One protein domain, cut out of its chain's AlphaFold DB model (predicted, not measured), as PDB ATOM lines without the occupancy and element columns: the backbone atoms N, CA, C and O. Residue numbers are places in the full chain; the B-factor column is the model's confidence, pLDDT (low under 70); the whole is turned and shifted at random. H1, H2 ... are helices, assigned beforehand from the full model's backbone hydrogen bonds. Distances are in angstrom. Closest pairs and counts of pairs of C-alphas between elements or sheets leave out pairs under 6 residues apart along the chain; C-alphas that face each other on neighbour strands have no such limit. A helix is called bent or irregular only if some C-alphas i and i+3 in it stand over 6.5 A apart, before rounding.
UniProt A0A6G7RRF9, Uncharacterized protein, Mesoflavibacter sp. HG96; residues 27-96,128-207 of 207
ATOM      1  N   THR A  27      31.070  14.481 109.276       97.69
ATOM      2  CA  THR A  27      29.897  15.362 109.159       97.69
ATOM      3  C   THR A  27      28.941  14.881 108.067       97.69
ATOM      4  O   THR A  27      27.727  14.868 108.261       97.69
ATOM      5  N   VAL A  28      29.475  14.429 106.929       98.12
ATOM      6  CA  VAL A  28      28.670  13.852 105.840       98.12
ATOM      7  C   VAL A  28      28.043  12.528 106.271       98.12
ATOM      8  O   VAL A  28      26.872  12.304 105.994       98.12
ATOM      9  N   LYS A  29      28.779  11.676 106.990       98.12
ATOM     10  CA  LYS A  29      28.254  10.433 107.569       98.12
ATOM     11  C   LYS A  29      27.071  10.693 108.499       98.12
ATOM     12  O   LYS A  29      26.045  10.035 108.370       98.12
ATOM     13  N   LYS A  30      27.184  11.674 109.398       98.06
ATOM     14  CA  LYS A  30      26.068  12.090 110.257       98.06
ATOM     15  C   LYS A  30      24.864  12.543 109.437       98.06
ATOM     16  O   LYS A  30      23.767  12.059 109.674       98.06
ATOM     17  N   ALA A  31      25.075  13.406 108.443       98.38
ATOM     18  CA  ALA A  31      24.001  13.872 107.569       98.38
ATOM     19  C   ALA A  31      23.307  12.718 106.828       98.38
ATOM     20  O   ALA A  31      22.083  12.705 106.747       98.38
ATOM     21  N   ILE A  32      24.071  11.730 106.341       98.25
ATOM     22  CA  ILE A  32      23.528  10.525 105.698       98.25
ATOM     23  C   ILE A  32      22.595   9.780 106.656       98.25
ATOM     24  O   ILE A  32      21.479   9.438 106.265       98.25
ATOM     25  N   ASN A  33      23.025   9.595 107.906       97.75
ATOM     26  CA  ASN A  33      22.281   8.857 108.927       97.75
ATOM     27  C   ASN A  33      21.004   9.570 109.404       97.75
ATOM     28  O   ASN A  33      20.105   8.903 109.903       97.75
ATOM     29  N   LEU A  34      20.904  10.895 109.248       97.94
ATOM     30  CA  LEU A  34      19.723  11.671 109.651       97.94
ATOM     31  C   LEU A  34      18.582  11.633 108.619       97.94
ATOM     32  O   LEU A  34      17.441  11.917 108.965       97.94
ATOM     33  N   GLN A  35      18.865  11.305 107.353       98.12
ATOM     34  CA  GLN A  35      17.877  11.429 106.272       98.12
ATOM     35  C   GLN A  35      16.614  10.591 106.515       98.12
ATOM     36  O   GLN A  35      15.505  11.089 106.334       98.12
ATOM     37  N   ASP A  36      16.788   9.329 106.912       95.81
ATOM     38  CA  ASP A  36      15.692   8.366 107.051       95.81
ATOM     39  C   ASP A  36      14.734   8.734 108.195       95.81
ATOM     40  O   ASP A  36      13.518   8.695 108.020       95.81
ATOM     41  N   GLU A  37      15.273   9.179 109.336       94.44
ATOM     42  CA  GLU A  37      14.478   9.661 110.475       94.44
ATOM     43  C   GLU A  37      13.564  10.823 110.069       94.44
ATOM     44  O   GLU A  37      12.402  10.896 110.475       94.44
ATOM     45  N   VAL A  38      14.079  11.719 109.231       95.25
ATOM     46  CA  VAL A  38      13.379  12.937 108.838       95.25
ATOM     47  C   VAL A  38      12.305  12.672 107.793       95.25
ATOM     48  O   VAL A  38      11.188  13.157 107.958       95.25
ATOM     49  N   ILE A  39      12.583  11.876 106.755       95.19
ATOM     50  CA  ILE A  39      11.552  11.555 105.750       95.19
ATOM     51  C   ILE A  39      10.423  10.691 106.332       95.19
ATOM     52  O   ILE A  39       9.294  10.752 105.847       95.19
ATOM     53  N   LYS A  40      10.705   9.921 107.392       96.38
ATOM     54  CA  LYS A  40       9.713   9.131 108.138       96.38
ATOM     55  C   LYS A  40       8.981   9.938 109.207       96.38
ATOM     56  O   LYS A  40       8.002   9.445 109.767       96.38
ATOM     57  N   ASN A  41       9.415  11.164 109.498       97.38
ATOM     58  CA  ASN A  41       8.710  12.035 110.424       97.38
ATOM     59  C   ASN A  41       7.312  12.360 109.853       97.38
ATOM     60  O   ASN A  41       7.221  12.905 108.751       97.38
ATOM     61  N   PRO A  42       6.210  12.098 110.584       97.62
ATOM     62  CA  PRO A  42       4.860  12.369 110.088       97.62
ATOM     63  C   PRO A  42       4.629  13.825 109.663       97.62
ATOM     64  O   PRO A  42       3.840  14.083 108.752       97.62
ATOM     65  N   LEU A  43       5.328  14.784 110.284       98.25
ATOM     66  CA  LEU A  43       5.244  16.197 109.915       98.25
ATOM     67  C   LEU A  43       5.861  16.492 108.548       98.25
ATOM     68  O   LEU A  43       5.391  17.413 107.888       98.25
ATOM     69  N   PHE A  44       6.847  15.711 108.094       98.56
ATOM     70  CA  PHE A  44       7.443  15.880 106.767       98.56
ATOM     71  C   PHE A  44       6.378  15.713 105.680       98.56
ATOM     72  O   PHE A  44       6.103  16.636 104.913       98.56
ATOM     73  N   LYS A  45       5.692  14.564 105.699       98.19
ATOM     74  CA  LYS A  45       4.570  14.267 104.800       98.19
ATOM     75  C   LYS A  45       3.428  15.265 104.972       98.19
ATOM     76  O   LYS A  45       2.900  15.769 103.983       98.19
ATOM     77  N   LYS A  46       3.050  15.561 106.219       98.56
ATOM     78  CA  LYS A  46       1.913  16.438 106.519       98.56
ATOM     79  C   LYS A  46       2.110  17.853 105.970       98.56
ATOM     80  O   LYS A  46       1.237  18.345 105.267       98.56
ATOM     81  N   ILE A  47       3.244  18.491 106.256       98.69
ATOM     82  CA  ILE A  47       3.506  19.875 105.839       98.69
ATOM     83  C   ILE A  47       3.633  19.972 104.315       98.69
ATOM     84  O   ILE A  47       3.079  20.891 103.723       98.69
ATOM     85  N   ILE A  48       4.294  19.009 103.667       98.12
ATOM     86  CA  ILE A  48       4.404  18.974 102.200       98.12
ATOM     87  C   ILE A  48       3.019  18.872 101.533       98.12
ATOM     88  O   ILE A  48       2.753  19.598 100.576       98.12
ATOM     89  N   LEU A  49       2.116  18.032 102.052       98.38
ATOM     90  CA  LEU A  49       0.738  17.931 101.548       98.38
ATOM     91  C   LEU A  49      -0.093  19.192 101.829       98.38
ATOM     92  O   LEU A  49      -0.895  19.600 100.997       98.38
ATOM     93  N   GLU A  50       0.100  19.842 102.976       98.56
ATOM     94  CA  GLU A  50      -0.582  21.110 103.262       98.56
ATOM     95  C   GLU A  50      -0.149  22.233 102.316       98.56
ATOM     96  O   GLU A  50      -0.998  23.017 101.899       98.56
ATOM     97  N   LEU A  51       1.138  22.298 101.957       98.62
ATOM     98  CA  LEU A  51       1.651  23.257 100.971       98.62
ATOM     99  C   LEU A  51       1.137  22.963  99.555       98.62
ATOM    100  O   LEU A  51       0.919  23.876  98.766       98.62
ATOM    101  N   GLU A  52       0.925  21.694  99.210       96.69
ATOM    102  CA  GLU A  52       0.270  21.331  97.951       96.69
ATOM    103  C   GLU A  52      -1.194  21.777  97.922       96.69
ATOM    104  O   GLU A  52      -1.628  22.359  96.929       96.69
ATOM    105  N   ALA A  53      -1.946  21.564  99.003       97.19
ATOM    106  CA  ALA A  53      -3.357  21.944  99.080       97.19
ATOM    107  C   ALA A  53      -3.591  23.454  98.875       97.19
ATOM    108  O   ALA A  53      -4.671  23.859  98.443       97.19
ATOM    109  N   THR A  54      -2.585  24.282  99.160       97.38
ATOM    110  CA  THR A  54      -2.588  25.735  98.931       97.38
ATOM    111  C   THR A  54      -1.858  26.161  97.655       97.38
ATOM    112  O   THR A  54      -1.765  27.355  97.383       97.38
ATOM    113  N   ASN A  55      -1.396  25.208  96.834       97.12
ATOM    114  CA  ASN A  55      -0.634  25.434  95.602       97.12
ATOM    115  C   ASN A  55       0.656  26.256  95.819       97.12
ATOM    116  O   ASN A  55       1.051  27.057  94.973       97.12
ATOM    117  N   ASP A  56       1.316  26.050  96.960       98.06
ATOM    118  CA  ASP A  56       2.533  26.762  97.364       98.06
ATOM    119  C   ASP A  56       3.834  26.055  96.933       98.06
ATOM    120  O   ASP A  56       4.923  26.604  97.113       98.06
ATOM    121  N   ILE A  57       3.747  24.844  96.366       98.00
ATOM    122  CA  ILE A  57       4.896  24.135  95.778       98.00
ATOM    123  C   ILE A  57       4.922  24.376  94.268       98.00
ATOM    124  O   ILE A  57       3.995  24.000  93.549       98.00
ATOM    125  N   ASP A  58       6.016  24.956  93.775       97.12
ATOM    126  CA  ASP A  58       6.202  25.219  92.351       97.12
ATOM    127  C   ASP A  58       6.633  23.951  91.597       97.12
ATOM    128  O   ASP A  58       7.791  23.523  91.636       97.12
ATOM    129  N   TRP A  59       5.680  23.376  90.868       96.25
ATOM    130  CA  TRP A  59       5.878  22.261  89.937       96.25
ATOM    131  C   TRP A  59       5.951  22.702  88.465       96.25
ATOM    132  O   TRP A  59       6.032  21.866  87.564       96.25
ATOM    133  N   SER A  60       5.899  24.006  88.196       94.25
ATOM    134  CA  SER A  60       5.739  24.569  86.854       94.25
ATOM    135  C   SER A  60       7.058  24.671  86.073       94.25
ATOM    136  O   SER A  60       8.116  24.213  86.511       94.25
ATOM    137  N   GLU A  61       6.994  25.262  84.873       92.94
ATOM    138  CA  GLU A  61       8.146  25.569  84.003       92.94
ATOM    139  C   GLU A  61       9.043  24.365  83.673       92.94
ATOM    140  O   GLU A  61      10.263  24.475  83.532       92.94
ATOM    141  N   GLY A  62       8.429  23.193  83.523       92.06
ATOM    142  CA  GLY A  62       9.118  21.990  83.074       92.06
ATOM    143  C   GLY A  62       9.961  21.289  84.137       92.06
ATOM    144  O   GLY A  62      10.757  20.416  83.791       92.06
ATOM    145  N   ARG A  63       9.766  21.609  85.425       94.81
ATOM    146  CA  ARG A  63      10.418  20.908  86.549       94.81
ATOM    147  C   ARG A  63      10.175  19.404  86.552       94.81
ATOM    148  O   ARG A  63      10.998  18.636  87.044       94.81
ATOM    149  N   THR A  64       9.055  18.989  85.979       95.06
ATOM    150  CA  THR A  64       8.581  17.606  85.934       95.06
ATOM    151  C   THR A  64       8.849  16.925  84.589       95.06
ATOM    152  O   THR A  64       8.582  15.737  84.456       95.06
ATOM    153  N   ASN A  65       9.447  17.621  83.610       94.38
ATOM    154  CA  ASN A  65       9.633  17.123  82.236       94.38
ATOM    155  C   ASN A  65      10.487  15.852  82.124       94.38
ATOM    156  O   ASN A  65      10.453  15.179  81.097       94.38
ATOM    157  N   PHE A  66      11.303  15.557  83.136       95.25
ATOM    158  CA  PHE A  66      12.161  14.374  83.153       95.25
ATOM    159  C   PHE A  66      11.579  13.229  83.985       95.25
ATOM    160  O   PHE A  66      12.156  12.139  83.976       95.25
ATOM    161  N   ILE A  67      10.444  13.438  84.664       95.56
ATOM    162  CA  ILE A  67       9.732  12.358  85.341       95.56
ATOM    163  C   ILE A  67       9.182  11.420  84.266       95.56
ATOM    164  O   ILE A  67       8.434  11.829  83.385       95.56
ATOM    165  N   LYS A  68       9.619  10.160  84.311       91.31
ATOM    166  CA  LYS A  68       9.301   9.146  83.291       91.31
ATOM    167  C   LYS A  68       8.017   8.372  83.577       91.31
ATOM    168  O   LYS A  68       7.613   7.552  82.762       91.31
ATOM    169  N   GLU A  69       7.456   8.571  84.757       93.12
ATOM    170  CA  GLU A  69       6.291   7.849  85.248       93.12
ATOM    171  C   GLU A  69       5.019   8.604  84.887       93.12
ATOM    172  O   GLU A  69       5.046   9.830  84.748       93.12
ATOM    173  N   ASP A  70       3.914   7.875  84.737       92.25
ATOM    174  CA  ASP A  70       2.627   8.501  84.482       92.25
ATOM    175  C   ASP A  70       2.096   9.133  85.772       92.25
ATOM    176  O   ASP A  70       1.641   8.465  86.697       92.25
ATOM    177  N   ILE A  71       2.165  10.458  85.833       91.12
ATOM    178  CA  ILE A  71       1.714  11.232  86.988       91.12
ATOM    179  C   ILE A  71       0.205  11.091  87.210       91.12
ATOM    180  O   ILE A  71      -0.247  11.289  88.333       91.12
ATOM    181  N   ALA A  72      -0.576  10.720  86.189       91.44
ATOM    182  CA  ALA A  72      -2.011  10.486  86.345       91.44
ATOM    183  C   ALA A  72      -2.328   9.284  87.255       91.44
ATOM    184  O   ALA A  72      -3.436   9.204  87.787       91.44
ATOM    185  N   GLU A  73      -1.367   8.381  87.484       94.81
ATOM    186  CA  GLU A  73      -1.485   7.294  88.467       94.81
ATOM    187  C   GLU A  73      -1.397   7.804  89.917       94.81
ATOM    188  O   GLU A  73      -1.774   7.110  90.864       94.81
ATOM    189  N   TYR A  74      -0.943   9.043  90.097       96.19
ATOM    190  CA  TYR A  74      -0.782   9.702  91.380       96.19
ATOM    191  C   TYR A  74      -1.869  10.752  91.591       96.19
ATOM    192  O   TYR A  74      -2.357  11.392  90.663       96.19
ATOM    193  N   LYS A  75      -2.217  11.008  92.857       96.75
ATOM    194  CA  LYS A  75      -3.164  12.087  93.194       96.75
ATOM    195  C   LYS A  75      -2.641  13.470  92.793       96.75
ATOM    196  O   LYS A  75      -3.432  14.353  92.485       96.75
ATOM    197  N   SER A  76      -1.323  13.651  92.837       96.44
ATOM    198  CA  SER A  76      -0.620  14.868  92.436       96.44
ATOM    199  C   SER A  76       0.888  14.628  92.371       96.44
ATOM    200  O   SER A  76       1.387  13.614  92.865       96.44
ATOM    201  N   TYR A  77       1.638  15.597  91.839       97.00
ATOM    202  CA  TYR A  77       3.106  15.591  91.884       97.00
ATOM    203  C   TYR A  77       3.661  15.493  93.309       97.00
ATOM    204  O   TYR A  77       4.684  14.854  93.547       97.00
ATOM    205  N   THR A  78       2.974  16.084  94.282       97.50
ATOM    206  CA  THR A  78       3.384  16.008  95.682       97.50
ATOM    207  C   THR A  78       3.197  14.601  96.246       97.50
ATOM    208  O   THR A  78       4.090  14.089  96.922       97.50
ATOM    209  N   HIS A  79       2.082  13.938  95.924       97.75
ATOM    210  CA  HIS A  79       1.886  12.535  96.290       97.75
ATOM    211  C   HIS A  79       2.913  11.624  95.617       97.75
ATOM    212  O   HIS A  79       3.461  10.749  96.282       97.75
ATOM    213  N   TRP A  80       3.231  11.878  94.344       97.94
ATOM    214  CA  TRP A  80       4.323  11.205  93.646       97.94
ATOM    215  C   TRP A  80       5.648  11.354  94.398       97.94
ATOM    216  O   TRP A  80       6.297  10.353  94.689       97.94
ATOM    217  N   LEU A  81       6.027  12.572  94.797       98.12
ATOM    218  CA  LEU A  81       7.279  12.811  95.521       98.12
ATOM    219  C   LEU A  81       7.338  12.044  96.847       98.12
ATOM    220  O   LEU A  81       8.361  11.439  97.170       98.12
ATOM    221  N   ILE A  82       6.248  12.073  97.615       98.06
ATOM    222  CA  ILE A  82       6.146  11.345  98.885       98.06
ATOM    223  C   ILE A  82       6.303   9.845  98.642       98.06
ATOM    224  O   ILE A  82       7.106   9.206  99.317       98.06
ATOM    225  N   GLU A  83       5.617   9.290  97.641       97.62
ATOM    226  CA  GLU A  83       5.746   7.875  97.297       97.62
ATOM    227  C   GLU A  83       7.164   7.527  96.820       97.62
ATOM    228  O   GLU A  83       7.661   6.439  97.109       97.62
ATOM    229  N   LYS A  84       7.881   8.441  96.149       97.62
ATOM    230  CA  LYS A  84       9.301   8.225  95.820       97.62
ATOM    231  C   LYS A  84      10.170   8.132  97.062       97.62
ATOM    232  O   LYS A  84      11.004   7.232  97.124       97.62
ATOM    233  N   TYR A  85       9.966   8.990  98.058       97.88
ATOM    234  CA  TYR A  85      10.660   8.835  99.337       97.88
ATOM    235  C   TYR A  85      10.281   7.527 100.043       97.88
ATOM    236  O   TYR A  85      11.168   6.851 100.556       97.88
ATOM    237  N   GLU A  86       9.006   7.134 100.035       96.44
ATOM    238  CA  GLU A  86       8.536   5.896 100.675       96.44
ATOM    239  C   GLU A  86       9.072   4.628  99.975       96.44
ATOM    240  O   GLU A  86       9.453   3.669 100.646       96.44
ATOM    241  N   SER A  87       9.148   4.622  98.640       95.75
ATOM    242  CA  SER A  87       9.538   3.448  97.839       95.75
ATOM    243  C   SER A  87      11.039   3.348  97.565       95.75
ATOM    244  O   SER A  87      11.610   2.261  97.641       95.75
ATOM    245  N   LYS A  88      11.698   4.465  97.231       95.88
ATOM    246  CA  LYS A  88      13.134   4.510  96.905       95.88
ATOM    247  C   LYS A  88      14.007   4.954  98.073       95.88
ATOM    248  O   LYS A  88      15.230   4.836  97.986       95.88
ATOM    249  N   GLY A  89      13.426   5.508  99.134       96.25
ATOM    250  CA  GLY A  89      14.171   5.975 100.295       96.25
ATOM    251  C   GLY A  89      15.114   7.142  99.999       96.25
ATOM    252  O   GLY A  89      14.945   7.922  99.058       96.25
ATOM    253  N   VAL A  90      16.137   7.252 100.840       97.44
ATOM    254  CA  VAL A  90      17.144   8.324 100.858       97.44
ATOM    255  C   VAL A  90      18.467   7.847 100.255       97.44
ATOM    256  O   VAL A  90      18.592   6.688  99.869       97.44
ATOM    257  N   TYR A  91      19.471   8.724 100.169       98.12
ATOM    258  CA  TYR A  91      20.808   8.288  99.767       98.12
ATOM    259  C   TYR A  91      21.468   7.446 100.862       98.12
ATOM    260  O   TYR A  91      21.582   7.893 102.002       98.12
ATOM    261  N   ASP A  92      21.968   6.268 100.503       95.75
ATOM    262  CA  ASP A  92      22.808   5.445 101.373       95.75
ATOM    263  C   ASP A  92      24.294   5.879 101.366       95.75
ATOM    264  O   ASP A  92      24.745   6.719 100.582       95.75
ATOM    265  N   GLU A  93      25.106   5.252 102.217       94.62
ATOM    266  CA  GLU A  93      26.550   5.514 102.307       94.62
ATOM    267  C   GLU A  93      27.342   5.230 101.017       94.62
ATOM    268  O   GLU A  93      28.453   5.745 100.827       94.62
ATOM    269  N   ASN A  94      26.786   4.416 100.119       96.31
ATOM    270  CA  ASN A  94      27.421   4.008  98.878       96.31
ATOM    271  C   ASN A  94      27.112   4.934  97.704       96.31
ATOM    272  O   ASN A  94      27.898   4.948  96.748       96.31
ATOM    273  N   SER A  95      26.047   5.717  97.818       97.12
ATOM    274  CA  SER A  95      25.522   6.628  96.803       97.12
ATOM    275  C   SER A  95      25.959   8.086  96.980       97.12
ATOM    276  O   SER A  95      25.833   8.874  96.041       97.12
ATOM    277  N   VAL A  96      26.543   8.447  98.129       98.12
ATOM    278  CA  VAL A  96      27.083   9.793  98.385       98.12
ATOM    279  C   VAL A  96      28.595   9.830  98.182       98.12
ATOM    280  O   VAL A  96      29.365   9.112  98.829       98.12
ATOM    281  N   ARG A 128      30.292  23.083 106.564       93.00
ATOM    282  CA  ARG A 128      28.868  23.197 106.909       93.00
ATOM    283  C   ARG A 128      28.573  22.149 107.983       93.00
ATOM    284  O   ARG A 128      29.305  21.166 108.070       93.00
ATOM    285  N   ASP A 129      27.543  22.363 108.790       96.31
ATOM    286  CA  ASP A 129      27.095  21.349 109.747       96.31
ATOM    287  C   ASP A 129      26.318  20.212 109.064       96.31
ATOM    288  O   ASP A 129      25.967  20.280 107.880       96.31
ATOM    289  N   GLU A 130      26.084  19.140 109.816       97.44
ATOM    290  CA  GLU A 130      25.359  17.953 109.364       97.44
ATOM    291  C   GLU A 130      23.930  18.270 108.905       97.44
ATOM    292  O   GLU A 130      23.464  17.656 107.948       97.44
ATOM    293  N   TYR A 131      23.265  19.262 109.500       97.25
ATOM    294  CA  TYR A 131      21.886  19.638 109.170       97.25
ATOM    295  C   TYR A 131      21.793  20.340 107.809       97.25
ATOM    296  O   TYR A 131      20.965  19.994 106.970       97.25
ATOM    297  N   SER A 132      22.723  21.253 107.526       97.00
ATOM    298  CA  SER A 132      22.856  21.889 106.213       97.00
ATOM    299  C   SER A 132      23.281  20.911 105.116       97.00
ATOM    300  O   SER A 132      22.949  21.102 103.941       97.00
ATOM    301  N   ILE A 133      24.066  19.885 105.456       98.12
ATOM    302  CA  ILE A 133      24.406  18.819 104.506       98.12
ATOM    303  C   ILE A 133      23.191  17.918 104.276       98.12
ATOM    304  O   ILE A 133      22.912  17.609 103.122       98.12
ATOM    305  N   LEU A 134      22.431  17.571 105.316       98.38
ATOM    306  CA  LEU A 134      21.165  16.842 105.211       98.38
ATOM    307  C   LEU A 134      20.187  17.557 104.269       98.38
ATOM    308  O   LEU A 134      19.699  16.931 103.333       98.38
ATOM    309  N   ASN A 135      19.967  18.863 104.457       97.94
ATOM    310  CA  ASN A 135      19.172  19.703 103.550       97.94
ATOM    311  C   ASN A 135      19.576  19.499 102.089       97.94
ATOM    312  O   ASN A 135      18.741  19.272 101.216       97.94
ATOM    313  N   THR A 136      20.888  19.531 101.841       97.81
ATOM    314  CA  THR A 136      21.440  19.337 100.501       97.81
ATOM    315  C   THR A 136      21.190  17.917 100.001       97.81
ATOM    316  O   THR A 136      20.793  17.756  98.859       97.81
ATOM    317  N   LEU A 137      21.369  16.884 100.825       98.62
ATOM    318  CA  LEU A 137      21.118  15.499 100.416       98.62
ATOM    319  C   LEU A 137      19.646  15.260 100.062       98.62
ATOM    320  O   LEU A 137      19.371  14.647  99.035       98.62
ATOM    321  N   ILE A 138      18.709  15.781 100.857       98.62
ATOM    322  CA  ILE A 138      17.270  15.657 100.593       98.62
ATOM    323  C   ILE A 138      16.877  16.409  99.318       98.62
ATOM    324  O   ILE A 138      16.158  15.844  98.496       98.62
ATOM    325  N   HIS A 139      17.403  17.619  99.105       98.25
ATOM    326  CA  HIS A 139      17.226  18.374  97.859       98.25
ATOM    327  C   HIS A 139      17.721  17.583  96.643       98.25
ATOM    328  O   HIS A 139      16.988  17.330  95.691       98.25
ATOM    329  N   GLU A 140      18.965  17.119  96.705       98.31
ATOM    330  CA  GLU A 140      19.598  16.335  95.651       98.31
ATOM    331  C   GLU A 140      18.890  14.993  95.416       98.31
ATOM    332  O   GLU A 140      18.941  14.444  94.314       98.31
ATOM    333  N   ARG A 141      18.208  14.444  96.430       98.31
ATOM    334  CA  ARG A 141      17.423  13.214  96.292       98.31
ATOM    335  C   ARG A 141      16.236  13.429  95.358       98.31
ATOM    336  O   ARG A 141      15.967  12.568  94.525       98.31
ATOM    337  N   VAL A 142      15.603  14.596  95.395       98.19
ATOM    338  CA  VAL A 142      14.512  14.939  94.471       98.19
ATOM    339  C   VAL A 142      14.987  14.924  93.010       98.19
ATOM    340  O   VAL A 142      14.287  14.411  92.136       98.19
ATOM    341  N   HIS A 143      16.229  15.340  92.742       98.06
ATOM    342  CA  HIS A 143      16.823  15.222  91.404       98.06
ATOM    343  C   HIS A 143      17.071  13.776  90.962       98.06
ATOM    344  O   HIS A 143      16.874  13.441  89.788       98.06
ATOM    345  N   SER A 144      17.426  12.877  91.885       97.94
ATOM    346  CA  SER A 144      17.501  11.441  91.568       97.94
ATOM    347  C   SER A 144      16.140  10.834  91.221       97.94
ATOM    348  O   SER A 144      16.077   9.862  90.473       97.94
ATOM    349  N   PHE A 145      15.044  11.455  91.666       97.75
ATOM    350  CA  PHE A 145      13.685  11.107  91.248       97.75
ATOM    351  C   PHE A 145      13.287  11.733  89.905       97.75
ATOM    352  O   PHE A 145      12.140  11.617  89.499       97.75
ATOM    353  N   CYS A 146      14.229  12.347  89.186       97.19
ATOM    354  CA  CYS A 146      14.035  12.982  87.882       97.19
ATOM    355  C   CYS A 146      13.310  14.336  87.881       97.19
ATOM    356  O   CYS A 146      13.013  14.845  86.803       97.19
ATOM    357  N   GLN A 147      13.049  14.958  89.029       96.44
ATOM    358  CA  GLN A 147      12.648  16.368  89.036       96.44
ATOM    359  C   GLN A 147      13.884  17.247  88.797       96.44
ATOM    360  O   GLN A 147      14.982  16.922  89.243       96.44
ATOM    361  N   VAL A 148      13.740  18.354  88.074       95.88
ATOM    362  CA  VAL A 148      14.856  19.259  87.753       95.88
ATOM    363  C   VAL A 148      14.478  20.713  87.979       95.88
ATOM    364  O   VAL A 148      13.307  21.064  87.920       95.88
ATOM    365  N   HIS A 149      15.473  21.580  88.143       95.06
ATOM    366  CA  HIS A 149      15.273  23.027  88.040       95.06
ATOM    367  C   HIS A 149      15.147  23.460  86.571       95.06
ATOM    368  O   HIS A 149      15.807  22.860  85.713       95.06
ATOM    369  N   PRO A 150      14.393  24.526  86.246       92.94
ATOM    370  CA  PRO A 150      14.280  25.013  84.878       92.94
ATOM    371  C   PRO A 150      15.621  25.449  84.289       92.94
ATOM    372  O   PRO A 150      16.519  25.967  84.968       92.94
ATOM    373  N   ASN A 151      15.732  25.309  82.971       87.38
ATOM    374  CA  ASN A 151      16.890  25.796  82.233       87.38
ATOM    375  C   ASN A 151      17.064  27.309  82.442       87.38
ATOM    376  O   ASN A 151      16.114  28.081  82.339       87.38
ATOM    377  N   GLY A 152      18.287  27.736  82.759       85.12
ATOM    378  CA  GLY A 152      18.602  29.143  83.035       85.12
ATOM    379  C   GLY A 152      18.206  29.643  84.432       85.12
ATOM    380  O   GLY A 152      18.662  30.713  84.828       85.12
ATOM    381  N   LYS A 153      17.451  28.864  85.220       88.00
ATOM    382  CA  LYS A 153      17.073  29.178  86.608       88.00
ATOM    383  C   LYS A 153      17.711  28.174  87.566       88.00
ATOM    384  O   LYS A 153      17.046  27.306  88.105       88.00
ATOM    385  N   GLN A 154      19.026  28.267  87.759       86.12
ATOM    386  CA  GLN A 154      19.801  27.336  88.606       86.12
ATOM    387  C   GLN A 154      20.215  27.956  89.952       86.12
ATOM    388  O   GLN A 154      21.116  27.466  90.634       86.12
ATOM    389  N   THR A 155      19.615  29.090  90.317       89.12
ATOM    390  CA  THR A 155      19.860  29.769  91.592       89.12
ATOM    391  C   THR A 155      18.778  29.402  92.597       89.12
ATOM    392  O   THR A 155      17.640  29.125  92.227       89.12
ATOM    393  N   ARG A 156      19.123  29.441  93.888       90.69
ATOM    394  CA  ARG A 156      18.148  29.200  94.956       90.69
ATOM    395  C   ARG A 156      17.011  30.224  94.944       90.69
ATOM    396  O   ARG A 156      15.864  29.842  95.105       90.69
ATOM    397  N   ASP A 157      17.316  31.491  94.674       91.69
ATOM    398  CA  ASP A 157      16.312  32.564  94.658       91.69
ATOM    399  C   ASP A 157      15.235  32.335  93.587       91.69
ATOM    400  O   ASP A 157      14.063  32.610  93.818       91.69
ATOM    401  N   ALA A 158      15.610  31.769  92.434       91.38
ATOM    402  CA  ALA A 158      14.678  31.474  91.347       91.38
ATOM    403  C   ALA A 158      13.815  30.220  91.587       91.38
ATOM    404  O   ALA A 158      12.882  29.976  90.828       91.38
ATOM    405  N   ASN A 159      14.138  29.418  92.605       94.44
ATOM    406  CA  ASN A 159      13.521  28.117  92.872       94.44
ATOM    407  C   ASN A 159      13.084  27.975  94.333       94.44
ATOM    408  O   ASN A 159      12.890  26.869  94.812       94.44
ATOM    409  N   VAL A 160      12.948  29.082  95.062       95.38
ATOM    410  CA  VAL A 160      12.794  29.084  96.523       95.38
ATOM    411  C   VAL A 160      11.646  28.195  97.039       95.38
ATOM    412  O   VAL A 160      11.756  27.651  98.132       95.38
ATOM    413  N   CYS A 161      10.579  28.039  96.246       97.12
ATOM    414  CA  CYS A 161       9.406  27.210  96.542       97.12
ATOM    415  C   CYS A 161       9.274  25.977  95.637       97.12
ATOM    416  O   CYS A 161       8.207  25.367  95.589       97.12
ATOM    417  N   ASP A 162      10.318  25.596  94.902       96.31
ATOM    418  CA  ASP A 162      10.283  24.327  94.185       96.31
ATOM    419  C   ASP A 162      10.299  23.148  95.175       96.31
ATOM    420  O   ASP A 162      10.721  23.261  96.331       96.31
ATOM    421  N   ALA A 163       9.843  21.987  94.711       97.56
ATOM    422  CA  ALA A 163       9.700  20.813  95.561       97.56
ATOM    423  C   ALA A 163      11.018  20.362  96.217       97.56
ATOM    424  O   ALA A 163      11.017  19.910  97.364       97.56
ATOM    425  N   SER A 164      12.145  20.500  95.515       97.69
ATOM    426  CA  SER A 164      13.451  20.069  96.018       97.69
ATOM    427  C   SER A 164      13.970  20.967  97.145       97.69
ATOM    428  O   SER A 164      14.481  20.464  98.150       97.69
ATOM    429  N   TYR A 165      13.826  22.291  97.037       97.75
ATOM    430  CA  TYR A 165      14.170  23.229  98.107       97.75
ATOM    431  C   TYR A 165      13.203  23.130  99.283       97.75
ATOM    432  O   TYR A 165      13.669  23.090 100.421       97.75
ATOM    433  N   VAL A 166      11.896  23.003  99.034       98.50
ATOM    434  CA  VAL A 166      10.895  22.808 100.099       98.50
ATOM    435  C   VAL A 166      11.202  21.550 100.913       98.50
ATOM    436  O   VAL A 166      11.269  21.622 102.140       98.50
ATOM    437  N   ALA A 167      11.449  20.414 100.254       98.44
ATOM    438  CA  ALA A 167      11.779  19.160 100.929       98.44
ATOM    439  C   ALA A 167      13.087  19.266 101.729       98.44
ATOM    440  O   ALA A 167      13.138  18.868 102.894       98.44
ATOM    441  N   GLY A 168      14.140  19.831 101.130       98.25
ATOM    442  CA  GLY A 168      15.423  20.012 101.805       98.25
ATOM    443  C   GLY A 168      15.325  20.916 103.033       98.25
ATOM    444  O   GLY A 168      15.868  20.588 104.092       98.25
ATOM    445  N   ASP A 169      14.657  22.063 102.912       98.25
ATOM    446  CA  ASP A 169      14.537  23.042 103.997       98.25
ATOM    447  C   ASP A 169      13.695  22.485 105.143       98.25
ATOM    448  O   ASP A 169      14.108  22.561 106.300       98.25
ATOM    449  N   LEU A 170      12.564  21.847 104.824       98.50
ATOM    450  CA  LEU A 170      11.732  21.184 105.823       98.50
ATOM    451  C   LEU A 170      12.513  20.093 106.562       98.50
ATOM    452  O   LEU A 170      12.387  19.975 107.779       98.50
ATOM    453  N   ALA A 171      13.352  19.332 105.858       98.44
ATOM    454  CA  ALA A 171      14.150  18.287 106.480       98.44
ATOM    455  C   ALA A 171      15.146  18.827 107.521       98.44
ATOM    456  O   ALA A 171      15.236  18.293 108.628       98.44
ATOM    457  N   GLU A 172      15.861  19.907 107.195       97.88
ATOM    458  CA  GLU A 172      16.745  20.586 108.151       97.88
ATOM    459  C   GLU A 172      15.960  21.127 109.352       97.88
ATOM    460  O   GLU A 172      16.377  20.955 110.494       97.88
ATOM    461  N   ILE A 173      14.789  21.712 109.127       98.00
ATOM    462  CA  ILE A 173      13.975  22.277 110.208       98.00
ATOM    463  C   ILE A 173      13.458  21.194 111.160       98.00
ATOM    464  O   ILE A 173      13.523  21.358 112.380       98.00
ATOM    465  N   LEU A 174      12.965  20.076 110.622       98.44
ATOM    466  CA  LEU A 174      12.436  18.985 111.436       98.44
ATOM    467  C   LEU A 174      13.522  18.349 112.301       98.44
ATOM    468  O   LEU A 174      13.278  18.136 113.490       98.44
ATOM    469  N   VAL A 175      14.718  18.114 111.752       97.94
ATOM    470  CA  VAL A 175      15.816  17.544 112.545       97.94
ATOM    471  C   VAL A 175      16.309  18.515 113.614       97.94
ATOM    472  O   VAL A 175      16.563  18.104 114.742       97.94
ATOM    473  N   LEU A 176      16.384  19.817 113.314       97.38
ATOM    474  CA  LEU A 176      16.768  20.831 114.301       97.38
ATOM    475  C   LEU A 176      15.779  20.843 115.474       97.38
ATOM    476  O   LEU A 176      16.200  20.794 116.632       97.38
ATOM    477  N   ASN A 177      14.478  20.821 115.177       97.00
ATOM    478  CA  ASN A 177      13.433  20.746 116.195       97.00
ATOM    479  C   ASN A 177      13.520  19.452 117.029       97.00
ATOM    480  O   ASN A 177      13.429  19.515 118.255       97.00
ATOM    481  N   GLN A 178      13.750  18.294 116.397       96.06
ATOM    482  CA  GLN A 178      13.952  17.012 117.093       96.06
ATOM    483  C   GLN A 178      15.164  17.047 118.033       96.06
ATOM    484  O   GLN A 178      15.097  16.525 119.144       96.06
ATOM    485  N   MET A 179      16.246  17.712 117.626       95.50
ATOM    486  CA  MET A 179      17.455  17.892 118.439       95.50
ATOM    487  C   MET A 179      17.309  18.981 119.518       95.50
ATOM    488  O   MET A 179      18.269  19.280 120.229       95.50
ATOM    489  N   GLY A 180      16.130  19.596 119.653       95.69
ATOM    490  CA  GLY A 180      15.866  20.643 120.640       95.69
ATOM    491  C   GLY A 180      16.481  22.003 120.299       95.69
ATOM    492  O   GLY A 180      16.488  22.894 121.150       95.69
ATOM    493  N   ILE A 181      16.974  22.195 119.073       96.06
ATOM    494  CA  ILE A 181      17.495  23.479 118.600       96.06
ATOM    495  C   ILE A 181      16.306  24.375 118.264       96.06
ATOM    496  O   ILE A 181      15.479  24.031 117.425       96.06
ATOM    497  N   LYS A 182      16.210  25.524 118.939       93.31
ATOM    498  CA  LYS A 182      15.047  26.420 118.846       93.31
ATOM    499  C   LYS A 182      15.184  27.534 117.827       93.31
ATOM    500  O   LYS A 182      14.170  28.089 117.429       93.31
ATOM    501  N   GLU A 183      16.397  27.836 117.384       95.50
ATOM    502  CA  GLU A 183      16.653  28.944 116.472       95.50
ATOM    503  C   GLU A 183      17.672  28.541 115.406       95.50
ATOM    504  O   GLU A 183      18.658  27.852 115.693       95.50
ATOM    505  N   ARG A 184      17.460  29.003 114.172       95.38
ATOM    506  CA  ARG A 184      18.376  28.770 113.054       95.38
ATOM    507  C   ARG A 184      18.465  29.998 112.165       95.38
ATOM    508  O   ARG A 184      17.452  30.475 111.669       95.38
ATOM    509  N   VAL A 185      19.692  30.453 111.913       93.19
ATOM    510  CA  VAL A 185      19.957  31.468 110.886       93.19
ATOM    511  C   VAL A 185      20.068  30.787 109.527       93.19
ATOM    512  O   VAL A 185      20.956  29.951 109.325       93.19
ATOM    513  N   MET A 186      19.198  31.148 108.590       86.44
ATOM    514  CA  MET A 186      19.181  30.560 107.250       86.44
ATOM    515  C   MET A 186      19.830  31.516 106.251       86.44
ATOM    516  O   MET A 186      19.255  32.503 105.811       86.44
ATOM    517  N   ASN A 187      21.056  31.189 105.827       82.44
ATOM    518  CA  ASN A 187      21.869  32.025 104.922       82.44
ATOM    519  C   ASN A 187      21.318  32.139 103.485       82.44
ATOM    520  O   ASN A 187      21.992  32.665 102.588       82.44
ATOM    521  N   LYS A 188      20.154  31.550 103.222       88.06
ATOM    522  CA  LYS A 188      19.496  31.486 101.924       88.06
ATOM    523  C   LYS A 188      17.989  31.619 102.113       88.06
ATOM    524  O   LYS A 188      17.488  31.174 103.144       88.06
ATOM    525  N   PRO A 189      17.268  32.174 101.125       92.12
ATOM    526  CA  PRO A 189      15.829  32.325 101.247       92.12
ATOM    527  C   PRO A 189      15.158  30.955 101.347       92.12
ATOM    528  O   PRO A 189      15.632  29.974 100.764       92.12
ATOM    529  N   ILE A 190      14.073  30.914 102.106       95.75
ATOM    530  CA  ILE A 190      13.195  29.758 102.298       95.75
ATOM    531  C   ILE A 190      11.857  30.106 101.669       95.75
ATOM    532  O   ILE A 190      11.477  31.282 101.653       95.75
ATOM    533  N   CYS A 191      11.143  29.102 101.164       97.88
ATOM    534  CA  CYS A 191       9.807  29.317 100.633       97.88
ATOM    535  C   CYS A 191       8.930  30.041 101.673       97.88
ATOM    536  O   CYS A 191       8.800  29.537 102.793       97.88
ATOM    537  N   PRO A 192       8.317  31.197 101.350       97.50
ATOM    538  CA  PRO A 192       7.521  31.952 102.318       97.50
ATOM    539  C   PRO A 192       6.384  31.133 102.939       97.50
ATOM    540  O   PRO A 192       6.154  31.216 104.145       97.50
ATOM    541  N   ALA A 193       5.724  30.290 102.144       98.19
ATOM    542  CA  ALA A 193       4.672  29.405 102.628       98.19
ATOM    543  C   ALA A 193       5.205  28.328 103.588       98.19
ATOM    544  O   ALA A 193       4.611  28.089 104.638       98.19
ATOM    545  N   LEU A 194       6.371  27.737 103.291       98.50
ATOM    546  CA  LEU A 194       7.031  26.815 104.217       98.50
ATOM    547  C   LEU A 194       7.401  27.526 105.521       98.50
ATOM    548  O   LEU A 194       7.124  26.996 106.592       98.50
ATOM    549  N   LYS A 195       7.966  28.738 105.453       97.94
ATOM    550  CA  LYS A 195       8.284  29.531 106.650       97.94
ATOM    551  C   LYS A 195       7.041  29.753 107.516       97.94
ATOM    552  O   LYS A 195       7.088  29.509 108.717       97.94
ATOM    553  N   LYS A 196       5.912  30.112 106.902       98.12
ATOM    554  CA  LYS A 196       4.634  30.247 107.608       98.12
ATOM    555  C   LYS A 196       4.207  28.936 108.277       98.12
ATOM    556  O   LYS A 196       3.782  28.952 109.426       98.12
ATOM    557  N   LYS A 197       4.373  27.786 107.612       98.38
ATOM    558  CA  LYS A 197       4.093  26.474 108.220       98.38
ATOM    559  C   LYS A 197       4.988  26.178 109.417       98.38
ATOM    560  O   LYS A 197       4.515  25.664 110.421       98.38
ATOM    561  N   VAL A 198       6.262  26.534 109.352       97.75
ATOM    562  CA  VAL A 198       7.200  26.357 110.471       97.75
ATOM    563  C   VAL A 198       6.735  27.134 111.705       97.75
ATOM    564  O   VAL A 198       6.786  26.599 112.814       97.75
ATOM    565  N   GLU A 199       6.238  28.355 111.498       97.19
ATOM    566  CA  GLU A 199       5.652  29.208 112.537       97.19
ATOM    567  C   GLU A 199       4.326  28.629 113.063       97.19
ATOM    568  O   GLU A 199       4.173  28.467 114.272       97.19
ATOM    569  N   GLU A 200       3.400  28.227 112.183       97.88
ATOM    570  CA  GLU A 200       2.113  27.602 112.551       97.88
ATOM    571  C   GLU A 200       2.301  26.351 113.429       97.88
ATOM    572  O   GLU A 200       1.548  26.123 114.378       97.88
ATOM    573  N   TYR A 201       3.327  25.552 113.133       98.12
ATOM    574  CA  TYR A 201       3.664  24.335 113.870       98.12
ATOM    575  C   TYR A 201       4.601  24.562 115.065       98.12
ATOM    576  O   TYR A 201       4.919  23.598 115.763       98.12
ATOM    577  N   ASN A 202       5.026  25.804 115.330       97.19
ATOM    578  CA  ASN A 202       5.966  26.162 116.398       97.19
ATOM    579  C   ASN A 202       7.237  25.288 116.411       97.19
ATOM    580  O   ASN A 202       7.665  24.824 117.471       97.19
ATOM    581  N   LEU A 203       7.823  25.017 115.237       97.12
ATOM    582  CA  LEU A 203       8.968  24.101 115.132       97.12
ATOM    583  C   LEU A 203      10.258  24.760 115.637       97.12
ATOM    584  O   LEU A 203      10.827  24.333 116.638       97.12
ATOM    585  N   ILE A 204      10.712  25.807 114.944       96.81
ATOM    586  CA  ILE A 204      11.894  26.607 115.287       96.81
ATOM    587  C   ILE A 204      11.671  28.059 114.852       96.81
ATOM    588  O   ILE A 204      10.872  28.327 113.955       96.81
ATOM    589  N   GLU A 205      12.430  28.987 115.422       96.00
ATOM    590  CA  GLU A 205      12.546  30.347 114.907       96.00
ATOM    591  C   GLU A 205      13.574  30.394 113.766       96.00
ATOM    592  O   GLU A 205      14.728  29.978 113.921       96.00
ATOM    593  N   ILE A 206      13.158  30.918 112.615       92.56
ATOM    594  CA  ILE A 206      14.031  31.119 111.456       92.56
ATOM    595  C   ILE A 206      14.454  32.588 111.400       92.56
ATOM    596  O   ILE A 206      13.616  33.464 111.161       92.56
ATOM    597  N   LYS A 207      15.757  32.822 111.575       86.56
ATOM    598  CA  LYS A 207      16.409  34.138 111.543       86.56
ATOM    599  C   LYS A 207      17.126  34.394 110.219       86.56
ATOM    600  O   LYS A 207      17.673  33.432 109.625       86.56
TER     601      LYS A 207
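Overview. This is residues 27 to 96 and 128 to 207 of the 207 residues of an uncharacterized protein of Mesoflavibacter sp. HG96 (UniProt A0A6G7RRF9). Helix H5 runs through the middle of a rounded, all-helix body, with H4 alongside in a hairpin, H2 packed on its other side, and H1 crossing both H4 and H5. H3 folds back beside H2, H6 packs on H2, and the long links of residues 54 to 76 and 145 to 162 lie largely at the end where H5 begins. The printed part has 150 residues with six helices, H1 to H6 in chain order, and no named strand; it is compact, with a radius of gyration of the C-alphas of 14.4 A and spans of 40 by 35 by 31 A.

Arrangement. The hub is H5, residues 163 to 178. H4, residues 130 to 144, touches it at a shallow tilt of 31 degrees, opposite ways, a helical hairpin; the closest C-alphas, of Asn 135 and Gly 168, are 4.1 A apart. H1, residues 27 to 39, touches H4 at a steep tilt of 63 degrees, closest at the C-alphas of Ala 31 and Glu 130, 4.7 A. With residues 34 to 39 alone H1 touches H5, about perpendicular at 83 degrees, closest at the C-alphas of Val 38 and Ala 171, 5.9 A. H2, residues 42 to 53, touches H5 with residues 43 to 48 alone; the closest C-alphas, of Phe 44 and Leu 170, are 6.9 A apart. H3, residues 77 to 88, forms a helical hairpin with H2, closest at the C-alphas of Glu 52 and Thr 78, 6.6 A. H6, residues 192 to 200, touches H2, closest at the C-alphas of Ile 47 and Lys 197, 7.0 A, and only just touches H5, with 3 pairs of C-alphas within 8 A. Every O i to N i+4 pair is within hydrogen-bond range in H2, H3, H5 and H6, against 6 of 9 in H1 and 10 of 11 in H4.

Along the chain. H5 is 22.3 A long, from C-alpha 163 at (9.700, 20.813, 95.561); H4 is 20.5 A. H1, 19.0 A, begins at (29.897, 15.362, 109.159) and is only just irregular: C-alphas 33 and 36 are 6.9 A apart. H6 ends at (2.113, 27.602, 112.551).

Size, cuts and confidence. Residues 97 to 127 are not printed; C-alphas 96 and 128 are 16.0 A apart across the cut. No printed residue has a pLDDT under 70.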